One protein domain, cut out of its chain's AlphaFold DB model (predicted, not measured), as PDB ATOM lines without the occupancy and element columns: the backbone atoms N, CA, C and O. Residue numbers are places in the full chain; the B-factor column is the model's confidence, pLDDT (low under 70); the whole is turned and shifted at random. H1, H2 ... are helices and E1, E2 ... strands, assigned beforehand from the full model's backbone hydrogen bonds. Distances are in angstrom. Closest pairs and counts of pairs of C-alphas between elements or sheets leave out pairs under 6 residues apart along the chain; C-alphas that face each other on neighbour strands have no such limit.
ATOM      1  N   ALA A  73     163.633 170.324 178.541       92.50
ATOM      2  CA  ALA A  73     164.469 170.828 179.630       92.50
ATOM      3  C   ALA A  73     163.793 170.847 181.020       92.50
ATOM      4  O   ALA A  73     164.485 170.593 182.006       92.50
ATOM      5  N   PRO A  74     162.483 171.143 181.170       91.69
ATOM      6  CA  PRO A  74     161.811 171.037 182.467       91.69
ATOM      7  C   PRO A  74     161.813 169.610 183.029       91.69
ATOM      8  O   PRO A  74     162.090 169.430 184.209       91.69
ATOM      9  N   GLU A  75     161.575 168.609 182.179       95.00
ATOM     10  CA  GLU A  75     161.512 167.197 182.575       95.00
ATOM     11  C   GLU A  75     162.898 166.677 182.981       95.00
ATOM     12  O   GLU A  75     163.047 165.995 183.992       95.00
ATOM     13  N   VAL A  76     163.942 167.070 182.236       94.50
ATOM     14  CA  VAL A  76     165.337 166.746 182.582       94.50
ATOM     15  C   VAL A  76     165.730 167.377 183.914       94.50
ATOM     16  O   VAL A  76     166.308 166.695 184.750       94.50
ATOM     17  N   ARG A  77     165.372 168.646 184.158       92.81
ATOM     18  CA  ARG A  77     165.651 169.306 185.443       92.81
ATOM     19  C   ARG A  77     164.923 168.646 186.609       92.81
ATOM     20  O   ARG A  77     165.535 168.448 187.652       92.81
ATOM     21  N   ALA A  78     163.654 168.275 186.429       92.44
ATOM     22  CA  ALA A  78     162.897 167.549 187.447       92.44
ATOM     23  C   ALA A  78     163.564 166.207 187.790       92.44
ATOM     24  O   ALA A  78     163.738 165.888 188.964       92.44
ATOM     25  N   PHE A  79     164.008 165.458 186.775       96.19
ATOM     26  CA  PHE A  79     164.751 164.216 186.975       96.19
ATOM     27  C   PHE A  79     166.094 164.438 187.673       96.19
ATOM     28  O   PHE A  79     166.382 163.745 188.641       96.19
ATOM     29  N   THR A  80     166.906 165.402 187.227       94.38
ATOM     30  CA  THR A  80     168.216 165.691 187.832       94.38
ATOM     31  C   THR A  80     168.078 166.119 189.292       94.38
ATOM     32  O   THR A  80     168.832 165.640 190.136       94.38
ATOM     33  N   ALA A  81     167.094 166.968 189.607       93.06
ATOM     34  CA  ALA A  81     166.812 167.383 190.978       93.06
ATOM     35  C   ALA A  81     166.408 166.191 191.859       93.06
ATOM     36  O   ALA A  81     166.946 166.028 192.949       93.06
ATOM     37  N   ALA A  82     165.521 165.326 191.360       95.00
ATOM     38  CA  ALA A  82     165.091 164.128 192.073       95.00
ATOM     39  C   ALA A  82     166.228 163.106 192.248       95.00
ATOM     40  O   ALA A  82     166.349 162.493 193.300       95.00
ATOM     41  N   ALA A  83     167.089 162.938 191.241       95.06
ATOM     42  CA  ALA A  83     168.220 162.011 191.285       95.06
ATOM     43  C   ALA A  83     169.322 162.450 192.265       95.06
ATOM     44  O   ALA A  83     170.108 161.617 192.715       95.06
ATOM     45  N   GLY A  84     169.390 163.745 192.585       93.81
ATOM     46  CA  GLY A  84     170.279 164.285 193.613       93.81
ATOM     47  C   GLY A  84     169.777 164.084 195.047       93.81
ATOM     48  O   GLY A  84     170.549 164.299 195.979       93.81
ATOM     49  N   ASP A  85     168.518 163.678 195.234       94.81
ATOM     50  CA  ASP A  85     167.905 163.480 196.547       94.81
ATOM     51  C   ASP A  85     167.868 161.981 196.918       94.81
ATOM     52  O   ASP A  85     167.128 161.207 196.302       94.81
ATOM     53  N   PRO A  86     168.627 161.538 197.942       95.25
ATOM     54  CA  PRO A  86     168.653 160.136 198.361       95.25
ATOM     55  C   PRO A  86     167.326 159.652 198.970       95.25
ATOM     56  O   PRO A  86     167.146 158.446 199.135       95.25
ATOM     57  N   GLY A  87     166.413 160.561 199.332       97.12
ATOM     58  CA  GLY A  87     165.083 160.233 199.842       97.12
ATOM     59  C   GLY A  87     164.067 159.880 198.753       97.12
ATOM     60  O   GLY A  87     162.989 159.374 199.072       97.12
ATOM     61  N   VAL A  88     164.381 160.124 197.477       95.69
ATOM     62  CA  VAL A  88     163.471 159.827 196.367       95.69
ATOM     63  C   VAL A  88     163.517 158.330 196.034       95.69
ATOM     64  O   VAL A  88     164.586 157.794 195.733       95.69
ATOM     65  N   PRO A  89     162.367 157.628 196.030       97.31
ATOM     66  CA  PRO A  89     162.330 156.210 195.700       97.31
ATOM     67  C   PRO A  89     162.641 155.968 194.215       97.31
ATOM     68  O   PRO A  89     162.291 156.767 193.338       97.31
ATOM     69  N   LEU A  90     163.264 154.823 193.919       97.06
ATOM     70  CA  LEU A  90     163.722 154.463 192.572       97.06
ATOM     71  C   LEU A  90     162.575 154.432 191.548       97.06
ATOM     72  O   LEU A  90     162.766 154.794 190.388       97.06
ATOM     73  N   GLU A  91     161.370 154.058 191.975       97.62
ATOM     74  CA  GLU A  91     160.161 154.038 191.152       97.62
ATOM     75  C   GLU A  91     159.793 155.440 190.647       97.62
ATOM     76  O   GLU A  91     159.377 155.598 189.498       97.62
ATOM     77  N   SER A  92     160.001 156.472 191.474       96.44
ATOM     78  CA  SER A  92     159.759 157.865 191.080       96.44
ATOM     79  C   SER A  92     160.787 158.338 190.054       96.44
ATOM     80  O   SER A  92     160.420 158.964 189.059       96.44
ATOM     81  N   LEU A  93     162.062 157.969 190.230       96.12
ATOM     82  CA  LEU A  93     163.105 158.238 189.233       96.12
ATOM     83  C   LEU A  93     162.800 157.537 187.904       96.12
ATOM     84  O   LEU A  93     162.945 158.139 186.839       96.12
ATOM     85  N   HIS A  94     162.322 156.290 187.952       97.50
ATOM     86  CA  HIS A  94     161.914 155.557 186.757       97.50
ATOM     87  C   HIS A  94     160.759 156.255 186.029       97.50
ATOM     88  O   HIS A  94     160.822 156.427 184.812       97.50
ATOM     89  N   ALA A  95     159.733 156.708 186.757       96.88
ATOM     90  CA  ALA A  95     158.606 157.435 186.177       96.88
ATOM     91  C   ALA A  95     159.042 158.749 185.499       96.88
ATOM     92  O   ALA A  95     158.637 159.023 184.368       96.88
ATOM     93  N   LEU A  96     159.922 159.526 186.140       95.50
ATOM     94  CA  LEU A  96     160.486 160.752 185.563       95.50
ATOM     95  C   LEU A  96     161.331 160.462 184.312       95.50
ATOM     96  O   LEU A  96     161.226 161.164 183.305       95.50
ATOM     97  N   TYR A  97     162.122 159.389 184.322       97.50
ATOM     98  CA  TYR A  97     162.884 158.975 183.144       97.50
ATOM     99  C   TYR A  97     161.976 158.546 181.980       97.50
ATOM    100  O   TYR A  97     162.190 158.964 180.840       97.50
ATOM    101  N   GLN A  98     160.925 157.765 182.250       97.88
ATOM    102  CA  GLN A  98     159.924 157.400 181.239       97.88
ATOM    103  C   GLN A  98     159.255 158.643 180.643       97.88
ATOM    104  O   GLN A  98     159.050 158.723 179.429       97.88
ATOM    105  N   ARG A  99     158.987 159.657 181.475       97.19
ATOM    106  CA  ARG A  99     158.453 160.940 181.014       97.19
ATOM    107  C   ARG A  99     159.409 161.646 180.048       97.19
ATOM    108  O   ARG A  99     158.969 162.063 178.979       97.19
ATOM    109  N   ILE A 100     160.705 161.706 180.362       97.06
ATOM    110  CA  ILE A 100     161.740 162.251 179.463       97.06
ATOM    111  C   ILE A 100     161.737 161.517 178.116       97.06
ATOM    112  O   ILE A 100     161.762 162.157 177.063       97.06
ATOM    113  N   VAL A 101     161.689 160.181 178.125       97.19
ATOM    114  CA  VAL A 101     161.662 159.372 176.895       97.19
ATOM    115  C   VAL A 101     160.403 159.652 176.064       97.19
ATOM    116  O   VAL A 101     160.522 159.872 174.857       97.19
ATOM    117  N   SER A 102     159.225 159.730 176.696       96.81
ATOM    118  CA  SER A 102     157.959 160.091 176.036       96.81
ATOM    119  C   SER A 102     158.048 161.454 175.355       96.81
ATOM    120  O   SER A 102     157.820 161.566 174.151       96.81
ATOM    121  N   VAL A 103     158.480 162.482 176.093       95.31
ATOM    122  CA  VAL A 103     158.594 163.851 175.572       95.31
ATOM    123  C   VAL A 103     159.608 163.928 174.428       95.31
ATOM    124  O   VAL A 103     159.376 164.627 173.444       95.31
ATOM    125  N   ARG A 104     160.708 163.162 174.469       95.50
ATOM    126  CA  ARG A 104     161.629 163.061 173.319       95.50
ATOM    127  C   ARG A 104     160.952 162.485 172.075       95.50
ATOM    128  O   ARG A 104     161.195 162.999 170.982       95.50
ATOM    129  N   GLY A 105     160.115 161.459 172.230       95.56
ATOM    130  CA  GLY A 105     159.321 160.882 171.141       95.56
ATOM    131  C   GLY A 105     158.303 161.872 170.565       95.56
ATOM    132  O   GLY A 105     158.190 162.011 169.345       95.56
ATOM    133  N   GLU A 106     157.627 162.627 171.433       95.19
ATOM    134  CA  GLU A 106     156.689 163.690 171.050       95.19
ATOM    135  C   GLU A 106     157.396 164.807 170.261       95.19
ATOM    136  O   GLU A 106     156.916 165.220 169.204       95.19
ATOM    137  N   ILE A 107     158.579 165.250 170.712       95.50
ATOM    138  CA  ILE A 107     159.391 166.262 170.011       95.50
ATOM    139  C   ILE A 107     159.805 165.772 168.622       95.50
ATOM    140  O   ILE A 107     159.703 166.536 167.663       95.50
ATOM    141  N   ALA A 108     160.276 164.528 168.505       94.44
ATOM    142  CA  ALA A 108     160.672 163.954 167.219       94.44
ATOM    143  C   ALA A 108     159.480 163.879 166.252       94.44
ATOM    144  O   ALA A 108     159.578 164.343 165.118       94.44
ATOM    145  N   THR A 109     158.330 163.409 166.737       94.75
ATOM    146  CA  THR A 109     157.092 163.313 165.948       94.75
ATOM    147  C   THR A 109     156.622 164.690 165.465       94.75
ATOM    148  O   THR A 109     156.298 164.865 164.289       94.75
ATOM    149  N   ALA A 110     156.632 165.701 166.342       93.94
ATOM    150  CA  ALA A 110     156.275 167.071 165.976       93.94
ATOM    151  C   ALA A 110     157.268 167.677 164.968       93.94
ATOM    152  O   ALA A 110     156.864 168.316 163.996       93.94
ATOM    153  N   ALA A 111     158.569 167.454 165.169       95.00
ATOM    154  CA  ALA A 111     159.627 167.907 164.270       95.00
ATOM    155  C   ALA A 111     159.486 167.317 162.858       95.00
ATOM    156  O   ALA A 111     159.573 168.059 161.874       95.00
ATOM    157  N   ASP A 112     159.205 166.017 162.758       94.06
ATOM    158  CA  ASP A 112     158.932 165.343 161.489       94.06
ATOM    159  C   ASP A 112     157.663 165.885 160.824       94.06
ATOM    160  O   ASP A 112     157.677 166.203 159.631       94.06
ATOM    161  N   GLY A 113     156.584 166.081 161.590       92.94
ATOM    162  CA  GLY A 113     155.343 166.679 161.092       92.94
ATOM    163  C   GLY A 113     155.550 168.080 160.505       92.94
ATOM    164  O   GLY A 113     155.072 168.377 159.410       92.94
ATOM    165  N   ILE A 114     156.328 168.930 161.184       93.19
ATOM    166  CA  ILE A 114     156.680 170.279 160.708       93.19
ATOM    167  C   ILE A 114     157.569 170.215 159.456       93.19
ATOM    168  O   ILE A 114     157.400 171.016 158.535       93.19
ATOM    169  N   SER A 115     158.531 169.290 159.412       93.25
ATOM    170  CA  SER A 115     159.476 169.172 158.293       93.25
ATOM    171  C   SER A 115     158.801 168.694 157.004       93.25
ATOM    172  O   SER A 115     159.134 169.166 155.910       93.25
ATOM    173  N   ASN A 116     157.809 167.810 157.132       92.56
ATOM    174  CA  ASN A 116     157.103 167.218 155.999       92.56
ATOM    175  C   ASN A 116     155.884 168.033 155.525       92.56
ATOM    176  O   ASN A 116     155.388 167.770 154.433       92.56
ATOM    177  N   ARG A 117     155.414 169.045 156.273       90.31
ATOM    178  CA  ARG A 117     154.274 169.880 155.845       90.31
ATOM    179  C   ARG A 117     154.652 170.868 154.747       90.31
ATOM    180  O   ARG A 117     155.469 171.764 154.962       90.31
ATOM    181  N   GLU A 118     154.034 170.740 153.576       87.12
ATOM    182  CA  GLU A 118     154.290 171.610 152.417       87.12
ATOM    183  C   GLU A 118     153.894 173.074 152.658       87.12
ATOM    184  O   GLU A 118     154.529 173.990 152.140       87.12
ATOM    185  N   ASP A 119     152.884 173.305 153.495       86.50
ATOM    186  CA  ASP A 119     152.398 174.629 153.889       86.50
ATOM    187  C   ASP A 119     153.224 175.270 155.020       86.50
ATOM    188  O   ASP A 119     153.074 176.461 155.306       86.50
ATOM    189  N   ALA A 120     154.133 174.521 155.656       88.44
ATOM    190  CA  ALA A 120     154.977 175.044 156.722       88.44
ATOM    191  C   ALA A 120     156.031 176.004 156.158       88.44
ATOM    192  O   ALA A 120     157.013 175.594 155.527       88.44
ATOM    193  N   THR A 121     155.862 177.294 156.448       88.81
ATOM    194  CA  THR A 121     156.792 178.335 155.995       88.81
ATOM    195  C   THR A 121     158.215 178.103 156.516       88.81
ATOM    196  O   THR A 121     158.437 177.565 157.606       88.81
ATOM    197  N   VAL A 122     159.211 178.594 155.771       89.81
ATOM    198  CA  VAL A 122     160.631 178.540 156.171       89.81
ATOM    199  C   VAL A 122     160.849 179.147 157.561       89.81
ATOM    200  O   VAL A 122     161.638 178.629 158.349       89.81
ATOM    201  N   GLN A 123     160.130 180.223 157.889       88.94
ATOM    202  CA  GLN A 123     160.227 180.887 159.187       88.94
ATOM    203  C   GLN A 123     159.691 180.014 160.328       88.94
ATOM    204  O   GLN A 123     160.301 179.979 161.396       88.94
ATOM    205  N   MET A 124     158.603 179.272 160.108       89.31
ATOM    206  CA  MET A 124     158.064 178.340 161.105       89.31
ATOM    207  C   MET A 124     159.020 177.178 161.359       89.31
ATOM    208  O   MET A 124     159.347 176.904 162.512       89.31
ATOM    209  N   ARG A 125     159.553 176.564 160.295       92.81
ATOM    210  CA  ARG A 125     160.569 175.503 160.408       92.81
ATOM    211  C   ARG A 125     161.819 176.003 161.135       92.81
ATOM    212  O   ARG A 125     162.336 175.332 162.021       92.81
ATOM    213  N   ARG A 126     162.261 177.226 160.817       93.25
ATOM    214  CA  ARG A 126     163.373 177.909 161.493       93.25
ATOM    215  C   ARG A 126     163.106 178.112 162.978       93.25
ATOM    216  O   ARG A 126     163.979 177.803 163.780       93.25
ATOM    217  N   LYS A 127     161.917 178.598 163.341       92.12
ATOM    218  CA  LYS A 127     161.499 178.790 164.736       92.12
ATOM    219  C   LYS A 127     161.464 177.460 165.493       92.12
ATOM    220  O   LYS A 127     161.963 177.398 166.613       92.12
ATOM    221  N   ALA A 128     160.928 176.404 164.882       93.25
ATOM    222  CA  ALA A 128     160.897 175.067 165.467       93.25
ATOM    223  C   ALA A 128     162.311 174.512 165.694       93.25
ATOM    224  O   ALA A 128     162.627 174.099 166.807       93.25
ATOM    225  N   LEU A 129     163.190 174.589 164.684       95.38
ATOM    226  CA  LEU A 129     164.587 174.162 164.815       95.38
ATOM    227  C   LEU A 129     165.286 174.915 165.949       95.38
ATOM    228  O   LEU A 129     165.952 174.313 166.786       95.38
ATOM    229  N   LEU A 130     165.103 176.233 165.990       93.88
ATOM    230  CA  LEU A 130     165.711 177.093 166.994       93.88
ATOM    231  C   LEU A 130     165.270 176.710 168.412       93.88
ATOM    232  O   LEU A 130     166.102 176.637 169.310       93.88
ATOM    233  N   ARG A 131     163.979 176.419 168.602       92.50
ATOM    234  CA  ARG A 131     163.431 175.947 169.879       92.50
ATOM    235  C   ARG A 131     164.035 174.625 170.316       92.50
ATOM    236  O   ARG A 131     164.498 174.542 171.445       92.50
ATOM    237  N   VAL A 132     164.076 173.633 169.428       95.19
ATOM    238  CA  VAL A 132     164.644 172.315 169.745       95.19
ATOM    239  C   VAL A 132     166.123 172.443 170.115       95.19
ATOM    240  O   VAL A 132     166.544 171.895 171.127       95.19
ATOM    241  N   VAL A 133     166.911 173.219 169.362       95.38
ATOM    242  CA  VAL A 133     168.339 173.433 169.665       95.38
ATOM    243  C   VAL A 133     168.529 174.106 171.027       95.38
ATOM    244  O   VAL A 133     169.342 173.647 171.826       95.38
ATOM    245  N   VAL A 134     167.772 175.170 171.317       93.81
ATOM    246  CA  VAL A 134     167.841 175.874 172.609       93.81
ATOM    247  C   VAL A 134     167.419 174.958 173.759       93.81
ATOM    248  O   VAL A 134     168.077 174.936 174.792       93.81
ATOM    249  N   ASP A 135     166.353 174.181 173.585       93.88
ATOM    250  CA  ASP A 135     165.865 173.235 174.587       93.88
ATOM    251  C   ASP A 135     166.897 172.134 174.888       93.88
ATOM    252  O   ASP A 135     167.168 171.842 176.052       93.88
ATOM    253  N   ARG A 136     167.574 171.596 173.864       94.62
ATOM    254  CA  ARG A 136     168.677 170.632 174.040       94.62
ATOM    255  C   ARG A 136     169.875 171.233 174.768       94.62
ATOM    256  O   ARG A 136     170.435 170.577 175.638       94.62
ATOM    257  N   LEU A 137     170.240 172.475 174.454       93.81
ATOM    258  CA  LEU A 137     171.292 173.193 175.182       93.81
ATOM    259  C   LEU A 137     170.907 173.448 176.649       93.81
ATOM    260  O   LEU A 137     171.760 173.385 177.524       93.81
ATOM    261  N   ARG A 138     169.625 173.688 176.947       91.62
ATOM    262  CA  ARG A 138     169.145 173.846 178.332       91.62
ATOM    263  C   ARG A 138     169.157 172.551 179.131       91.62
ATOM    264  O   ARG A 138     169.312 172.611 180.342       91.62
ATOM    265  N   CYS A 139     169.020 171.402 178.474       91.88
ATOM    266  CA  CYS A 139     169.125 170.102 179.139       91.88
ATOM    267  C   CYS A 139     170.530 169.830 179.700       91.88
ATOM    268  O   CYS A 139     170.676 168.919 180.507       91.88
ATOM    269  N   VAL A 140     171.552 170.575 179.261       90.88
ATOM    270  CA  VAL A 140     172.949 170.385 179.682       90.88
ATOM    271  C   VAL A 140     173.507 171.544 180.520       90.88
ATOM    272  O   VAL A 140     174.711 171.593 180.719       90.88
ATOM    273  N   GLU A 141     172.659 172.468 180.991       81.12
ATOM    274  CA  GLU A 141     172.989 173.497 182.003       81.12
ATOM    275  C   GLU A 141     174.365 174.175 181.811       81.12
ATOM    276  O   GLU A 141     175.305 173.953 182.567       81.12
ATOM    277  N   ASP A 142     174.493 174.997 180.765       75.75
ATOM    278  CA  ASP A 142     175.714 175.745 180.398       75.75
ATOM    279  C   ASP A 142     176.900 174.904 179.886       75.75
ATOM    280  O   ASP A 142     177.931 175.458 179.485       75.75
ATOM    281  N   GLN A 143     176.763 173.579 179.795       86.00
ATOM    282  CA  GLN A 143     177.785 172.743 179.168       86.00
ATOM    283  C   GLN A 143     177.815 172.894 177.641       86.00
ATOM    284  O   GLN A 143     176.822 173.161 176.958       86.00
ATOM    285  N   THR A 144     179.004 172.680 177.085       91.62
ATOM    286  CA  THR A 144     179.256 172.655 175.645       91.62
ATOM    287  C   THR A 144     178.797 171.334 175.033       91.62
ATOM    288  O   THR A 144     179.285 170.276 175.430       91.62
ATOM    289  N   LEU A 145     177.952 171.380 174.002       94.69
ATOM    290  CA  LEU A 145     177.579 170.190 173.231       94.69
ATOM    291  C   LEU A 145     178.359 170.116 171.913       94.69
ATOM    292  O   LEU A 145     178.440 171.122 171.204       94.69
ATOM    293  N   PRO A 146     178.895 168.942 171.522       96.19
ATOM    294  CA  PRO A 146     179.469 168.763 170.196       96.19
ATOM    295  C   PRO A 146     178.422 169.068 169.123       96.19
ATOM    296  O   PRO A 146     177.333 168.490 169.112       96.19
ATOM    297  N   LEU A 147     178.764 169.934 168.173       96.12
ATOM    298  CA  LEU A 147     177.834 170.384 167.137       96.12
ATOM    299  C   LEU A 147     177.388 169.225 166.229       96.12
ATOM    300  O   LEU A 147     176.242 169.190 165.783       96.12
ATOM    301  N   ALA A 148     178.266 168.241 166.017       94.25
ATOM    302  CA  ALA A 148     177.939 166.994 165.328       94.25
ATOM    303  C   ALA A 148     176.911 166.146 166.099       94.25
ATOM    304  O   ALA A 148     175.995 165.608 165.485       94.25
ATOM    305  N   GLY A 149     177.025 166.078 167.430       94.75
ATOM    306  CA  GLY A 149     176.068 165.375 168.286       94.75
ATOM    307  C   GLY A 149     174.699 166.049 168.279       94.75
ATOM    308  O   GLY A 149     173.691 165.386 168.063       94.75
ATOM    309  N   MET A 150     174.665 167.382 168.393       96.25
ATOM    310  CA  MET A 150     173.428 168.160 168.257       96.25
ATOM    311  C   MET A 150     172.777 167.956 166.882       96.25
ATOM    312  O   MET A 150     171.568 167.788 166.784       96.25
ATOM    313  N   ALA A 151     173.570 167.941 165.807       95.69
ATOM    314  CA  ALA A 151     173.060 167.726 164.454       95.69
ATOM    315  C   ALA A 151     172.562 166.292 164.198       95.69
ATOM    316  O   ALA A 151     171.825 166.090 163.232       95.69
ATOM    317  N   ALA A 152     172.980 165.326 165.021       95.19
ATOM    318  CA  ALA A 152     172.541 163.936 164.969       95.19
ATOM    319  C   ALA A 152     171.275 163.667 165.805       95.19
ATOM    320  O   ALA A 152     170.714 162.578 165.701       95.19
ATOM    321  N   ASP A 153     170.805 164.628 166.612       96.19
ATOM    322  CA  ASP A 153     169.505 164.516 167.281       96.19
ATOM    323  C   ASP A 153     168.391 164.387 166.218       96.19
ATOM    324  O   ASP A 153     168.348 165.208 165.296       96.19
ATOM    325  N   PRO A 154     167.492 163.386 166.312       95.56
ATOM    326  CA  PRO A 154     166.485 163.131 165.281       95.56
ATOM    327  C   PRO A 154     165.600 164.339 164.959       95.56
ATOM    328  O   PRO A 154     165.356 164.624 163.788       95.56
ATOM    329  N   ALA A 155     165.180 165.101 165.973       96.38
ATOM    330  CA  ALA A 155     164.324 166.265 165.775       96.38
ATOM    331  C   ALA A 155     165.087 167.416 165.104       96.38
ATOM    332  O   ALA A 155     164.569 168.085 164.206       96.38
ATOM    333  N   VAL A 156     166.350 167.625 165.495       96.88
ATOM    334  CA  VAL A 156     167.236 168.600 164.843       96.88
ATOM    335  C   VAL A 156     167.498 168.199 163.392       96.88
ATOM    336  O   VAL A 156     167.388 169.040 162.500       96.88
ATOM    337  N   ALA A 157     167.814 166.929 163.135       95.94
ATOM    338  CA  ALA A 157     168.077 166.406 161.799       95.94
ATOM    339  C   ALA A 157     166.857 166.560 160.876       95.94
ATOM    340  O   ALA A 157     167.003 167.044 159.747       95.94
ATOM    341  N   ALA A 158     165.661 166.235 161.378       95.12
ATOM    342  CA  ALA A 158     164.397 166.403 160.671       95.12
ATOM    343  C   ALA A 158     164.149 167.865 160.277       95.12
ATOM    344  O   ALA A 158     163.932 168.166 159.103       95.12
ATOM    345  N   LEU A 159     164.246 168.796 161.231       95.31
ATOM    346  CA  LEU A 159     163.957 170.220 161.014       95.31
ATOM    347  C   LEU A 159     165.046 170.955 160.222       95.31
ATOM    348  O   LEU A 159     164.777 171.961 159.561       95.31
ATOM    349  N   LYS A 160     166.290 170.469 160.273       94.69
ATOM    350  CA  LYS A 160     167.415 171.012 159.504       94.69
ATOM    351  C   LYS A 160     167.255 170.755 158.002       94.69
ATOM    352  O   LYS A 160     167.716 171.571 157.193       94.69
ATOM    353  N   LYS A 161     166.632 169.636 157.620       91.44
ATOM    354  CA  LYS A 161     166.475 169.213 156.223       91.44
ATOM    355  C   LYS A 161     165.753 170.293 155.408       91.44
ATOM    356  O   LYS A 161     164.657 170.725 155.741       91.44
ATOM    357  N   GLY A 162     166.401 170.766 154.343       84.25
ATOM    358  CA  GLY A 162     165.870 171.826 153.475       84.25
ATOM    359  C   GLY A 162     165.940 173.248 154.052       84.25
ATOM    360  O   GLY A 162     165.687 174.198 153.317       84.25
ATOM    361  N   LEU A 163     166.328 173.423 155.321       89.06
ATOM    362  CA  LEU A 163     166.414 174.735 155.966       89.06
ATOM    363  C   LEU A 163     167.838 175.311 155.972       89.06
ATOM    364  O   LEU A 163     168.030 176.501 155.736       89.06
ATOM    365  N   THR A 164     168.842 174.483 156.270       89.25
ATOM    366  CA  THR A 164     170.250 174.905 156.342       89.25
ATOM    367  C   THR A 164     171.192 173.770 155.940       89.25
ATOM    368  O   THR A 164     170.928 172.597 156.205       89.25
ATOM    369  N   LYS A 165     172.331 174.114 155.324       88.06
ATOM    370  CA  LYS A 165     173.369 173.141 154.933       88.06
ATOM    371  C   LYS A 165     174.070 172.547 156.160       88.06
ATOM    372  O   LYS A 165     174.320 171.344 156.225       88.06
ATOM    373  N   SER A 166     174.353 173.377 157.161       93.81
ATOM    374  CA  SER A 166     175.019 172.973 158.401       93.81
ATOM    375  C   SER A 166     174.397 173.666 159.610       93.81
ATOM    376  O   SER A 166     173.844 174.763 159.507       93.81
ATOM    377  N   LEU A 167     174.474 173.006 160.769       95.44
ATOM    378  CA  LEU A 167     174.019 173.606 162.022       95.44
ATOM    379  C   LEU A 167     174.949 174.757 162.445       95.44
ATOM    380  O   LEU A 167     174.481 175.725 163.031       95.44
ATOM    381  N   LEU A 168     176.222 174.711 162.039       96.06
ATOM    382  CA  LEU A 168     177.180 175.803 162.209       96.06
ATOM    383  C   LEU A 168     176.712 177.081 161.499       96.06
ATOM    384  O   LEU A 168     176.619 178.130 162.127       96.06
ATOM    385  N   ALA A 169     176.357 176.992 160.212       94.19
ATOM    386  CA  ALA A 169     175.873 178.145 159.450       94.19
ATOM    387  C   ALA A 169     174.560 178.701 160.022       94.19
ATOM    388  O   ALA A 169     174.324 179.904 159.992       94.19
ATOM    389  N   PHE A 170     173.716 177.823 160.566       95.12
ATOM    390  CA  PHE A 170     172.492 178.227 161.246       95.12
ATOM    391  C   PHE A 170     172.775 178.974 162.550       95.12
ATOM    392  O   PHE A 170     172.222 180.051 162.754       95.12
ATOM    393  N   ALA A 171     173.651 178.438 163.404       94.56
ATOM    394  CA  ALA A 171     174.042 179.070 164.660       94.56
ATOM    395  C   ALA A 171     174.747 180.417 164.426       94.56
ATOM    396  O   ALA A 171     174.479 181.373 165.147       94.56
ATOM    397  N   GLY A 172     175.550 180.531 163.362       92.81
ATOM    398  CA  GLY A 172     176.180 181.789 162.947       92.81
ATOM    399  C   GLY A 172     175.191 182.901 162.570       92.81
ATOM    400  O   GLY A 172     175.565 184.068 162.571       92.81
ATOM    401  N   GLY A 173     173.922 182.569 162.303       91.81
ATOM    402  CA  GLY A 173     172.846 183.549 162.135       91.81
ATOM    403  C   GLY A 173     172.325 184.154 163.446       91.81
ATOM    404  O   GLY A 173     171.513 185.074 163.392       91.81
ATOM    405  N   TYR A 174     172.764 183.646 164.604       93.38
ATOM    406  CA  TYR A 174     172.362 184.113 165.936       93.38
ATOM    407  C   TYR A 174     173.572 184.208 166.889       93.38
ATOM    408  O   TYR A 174     173.609 183.513 167.909       93.38
ATOM    409  N   PRO A 175     174.567 185.059 166.585       90.06
ATOM    410  CA  PRO A 175     175.792 185.167 167.383       90.06
ATOM    411  C   PRO A 175     175.534 185.624 168.827       90.06
ATOM    412  O   PRO A 175     176.241 185.206 169.737       90.06
ATOM    413  N   ASP A 176     174.474 186.403 169.058       86.31
ATOM    414  CA  ASP A 176     174.074 186.843 170.403       86.31
ATOM    415  C   ASP A 176     173.451 185.718 171.244       86.31
ATOM    416  O   ASP A 176     173.202 185.884 172.434       86.31
ATOM    417  N   SER A 177     173.123 184.587 170.617       90.19
ATOM    418  CA  SER A 177     172.397 183.476 171.240       90.19
ATOM    419  C   SER A 177     173.192 182.184 171.297       90.19
ATOM    420  O   SER A 177     172.910 181.344 172.147       90.19
ATOM    421  N   PHE A 178     174.167 181.998 170.409       94.38
ATOM    422  CA  PHE A 178     175.009 180.811 170.387       94.38
ATOM    423  C   PHE A 178     176.472 181.205 170.334       94.38
ATOM    424  O   PHE A 178     176.887 181.992 169.486       94.38
ATOM    425  N   LYS A 179     177.267 180.580 171.196       94.75
ATOM    426  CA  LYS A 179     178.719 180.666 171.147       94.75
ATOM    427  C   LYS A 179     179.259 179.359 170.581       94.75
ATOM    428  O   LYS A 179     178.931 178.277 171.064       94.75
ATOM    429  N   ILE A 180     180.070 179.470 169.532       96.19
ATOM    430  CA  ILE A 180     180.766 178.334 168.931       96.19
ATOM    431  C   ILE A 180     182.215 178.361 169.395       96.19
ATOM    432  O   ILE A 180     182.888 179.382 169.276       96.19
ATOM    433  N   THR A 181     182.688 177.242 169.928       96.12
ATOM    434  CA  THR A 181     184.074 177.069 170.370       96.12
ATOM    435  C   THR A 181     184.680 175.850 169.703       96.12
ATOM    436  O   THR A 181     184.020 174.819 169.579       96.12
ATOM    437  N   GLU A 182     185.941 175.941 169.304       96.69
ATOM    438  CA  GLU A 182     186.687 174.810 168.758       96.69
ATOM    439  C   GLU A 182     187.622 174.257 169.827       96.69
ATOM    440  O   GLU A 182     188.421 174.992 170.402       96.69
ATOM    441  N   LEU A 183     187.495 172.963 170.114       93.00
ATOM    442  CA  LEU A 183     188.355 172.258 171.060       93.00
ATOM    443  C   LEU A 183     188.968 171.032 170.370       93.00
ATOM    444  O   LEU A 183     188.266 170.354 169.609       93.00
ATOM    445  N   PRO A 184     190.253 170.719 170.610       93.06
ATOM    446  CA  PRO A 184     190.865 169.510 170.078       93.06
ATOM    447  C   PRO A 184     190.210 168.269 170.700       93.06
ATOM    448  O   PRO A 184     189.970 168.212 171.904       93.06
ATOM    449  N   ASN A 185     189.904 167.266 169.880       91.00
ATOM    450  CA  ASN A 185     189.422 165.971 170.356       91.00
ATOM    451  C   ASN A 185     190.578 165.037 170.741       91.00
ATOM    452  O   ASN A 185     191.749 165.361 170.561       91.00
ATOM    453  N   SER A 186     190.249 163.832 171.217       89.88
ATOM    454  CA  SER A 186     191.227 162.802 171.605       89.88
ATOM    455  C   SER A 186     192.177 162.365 170.481       89.88
ATOM    456  O   SER A 186     193.197 161.742 170.752       89.88
ATOM    457  N   LYS A 187     191.863 162.696 169.222       92.25
ATOM    458  CA  LYS A 187     192.704 162.442 168.044       92.25
ATOM    459  C   LYS A 187     193.487 163.684 167.590       92.25
ATOM    460  O   LYS A 187     194.100 163.643 166.531       92.25
ATOM    461  N   GLY A 188     193.432 164.785 168.341       92.31
ATOM    462  CA  GLY A 188     194.073 166.060 168.008       92.31
ATOM    463  C   GLY A 188     193.337 166.900 166.958       92.31
ATOM    464  O   GLY A 188     193.798 167.985 166.621       92.31
ATOM    465  N   ASN A 189     192.185 166.448 166.452       94.00
ATOM    466  CA  ASN A 189     191.413 167.194 165.457       94.00
ATOM    467  C   ASN A 189     190.496 168.218 166.136       94.00
ATOM    468  O   ASN A 189     189.851 167.907 167.140       94.00
ATOM    469  N   ALA A 190     190.368 169.410 165.554       93.69
ATOM    470  CA  ALA A 190     189.428 170.419 166.033       93.69
ATOM    471  C   ALA A 190     187.980 169.910 165.919       93.69
ATOM    472  O   ALA A 190     187.536 169.451 164.866       93.69
ATOM    473  N   THR A 191     187.242 169.972 167.023       95.88
ATOM    474  CA  THR A 191     185.811 169.668 167.090       95.88
ATOM    475  C   THR A 191     185.071 170.923 167.517       95.88
ATOM    476  O   THR A 191     185.451 171.583 168.481       95.88
ATOM    477  N   GLN A 192     184.012 171.255 166.785       97.12
ATOM    478  CA  GLN A 192     183.167 172.404 167.077       97.12
ATOM    479  C   GLN A 192     182.134 172.046 168.139       97.12
ATOM    480  O   GLN A 192     181.412 171.050 168.022       97.12
ATOM    481  N   TYR A 193     182.039 172.902 169.143       96.81
ATOM    482  CA  TYR A 193     181.072 172.836 170.220       96.81
ATOM    483  C   TYR A 193     180.167 174.057 170.176       96.81
ATOM    484  O   TYR A 193     180.593 175.142 169.783       96.81
ATOM    485  N   ILE A 194     178.919 173.866 170.585       96.12
ATOM    486  CA  ILE A 194     177.917 174.917 170.707       96.12
ATOM    487  C   ILE A 194     177.509 175.065 172.171       96.12
ATOM    488  O   ILE A 194     177.251 174.076 172.858       96.12
ATOM    489  N   THR A 195     177.445 176.308 172.632       94.12
ATOM    490  CA  THR A 195     176.859 176.706 173.917       94.12
ATOM    491  C   THR A 195     175.799 177.766 173.702       94.12
ATOM    492  O   THR A 195     175.826 178.516 172.719       94.12
ATOM    493  N   LEU A 196     174.843 177.823 174.626       92.19
ATOM    494  CA  LEU A 196     173.860 178.892 174.656       92.19
ATOM    495  C   LEU A 196     174.518 180.149 175.235       92.19
ATOM    496  O   LEU A 196     175.059 180.121 176.335       92.19
ATOM    497  N   ALA A 197     174.487 181.249 174.490       86.31
ATOM    498  CA  ALA A 197     174.860 182.558 175.004       86.31
ATOM    499  C   ALA A 197     173.607 183.217 175.598       86.31
ATOM    500  O   ALA A 197     172.633 183.499 174.892       86.31
TER     501      ALA A 197
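What this domain is: This is residues 73 to 197 of the 380 residues of the protein "Hypothetical protein" of Alexandrium catenella (UniProt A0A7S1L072). One long helix, H2, makes a side of the model; H1 folds back along its first part and H3 folds back from its other end, a narrow V with H2. The short H5 packs on both H2 and H3, the short H4 and H6 come just before and after it in the chain, and a two-stranded hairpin, E1 and E2, lies away from H2, with E2 packing on the last part of H3 and on H4. The printed part has 125 residues, with six named helices and then two named strands, H1 H2 H3 H4 H5 H6 E1 E2; the sheet, E1 - E2, is antiparallel and the class is mostly helix. It is only just compact, close to loose, with a radius of gyration of the C-alphas of 16.3 A and spans of 47 by 42 by 27 A.

How they stand to each other: Start at H1, residues 73 to 83, and go on to H2, residues 90 to 116: this helical hairpin touches, at a shallow tilt of 15 degrees, opposite ways, closest at the C-alphas of Phe 79 and Leu 96, 5.7 A apart; H2 touches H1 with residues 93 to 100 alone. Next look at H3, residues 122 to 138, which forms a helical hairpin with H2 at a shallow tilt of 21 degrees; the closest C-alphas, of Ile 114 and Arg 125, are 6.5 A apart. H1, H2 and H3 form an up and down bundle, each helix running against the one before it. H1 and H3 only just touch, with 3 pairs of C-alphas within 8 A, and only at their ends. Go on to H4, residues 147 to 152, and H5, residues 154 to 160. H5 touches H2, with the C-alphas of Ala 108 and Ala 155 closest at 4.6 A, and H3, with those of Leu 129 and Leu 159 closest at 5.5 A. H6, residues 167 to 171, only just touches H4, with 3 pairs of C-alphas within 8 A, the closest those of Ala 151 and Leu 167 at 6.4 A. E1, residues 178 to 184, and E2, residues 190 to 196, form an antiparallel hairpin; find N 181 and O 193, 3.0 A apart, and N 193 and O 181, 2.8 A apart. The closest C-alphas of H4 and E2 are those of Leu 147 and Tyr 193, 5.1 A apart. In all six helices every O i to N i+4 pair is within hydrogen-bond range.

Where its parts are: Find C-alpha 73 at (164.469, 170.828, 179.630), where H1 begins its 15.1 A. H2 runs 39.3 A from C-alpha 90 at (163.722, 154.463, 192.572), and H3 runs 24.2 A. E1 spans 19.5 A, and E2 spans 19.7 A to C-alpha 196 at (173.860, 178.892, 174.656).

The domain as a whole: The C-alphas farthest apart, of Gly 87 and Glu 118, are 50.0 A apart, and residues 84 to 89 stand free. The printed part has no cut and no long link; its mean pLDDT is 93.5, and no printed residue is under 70.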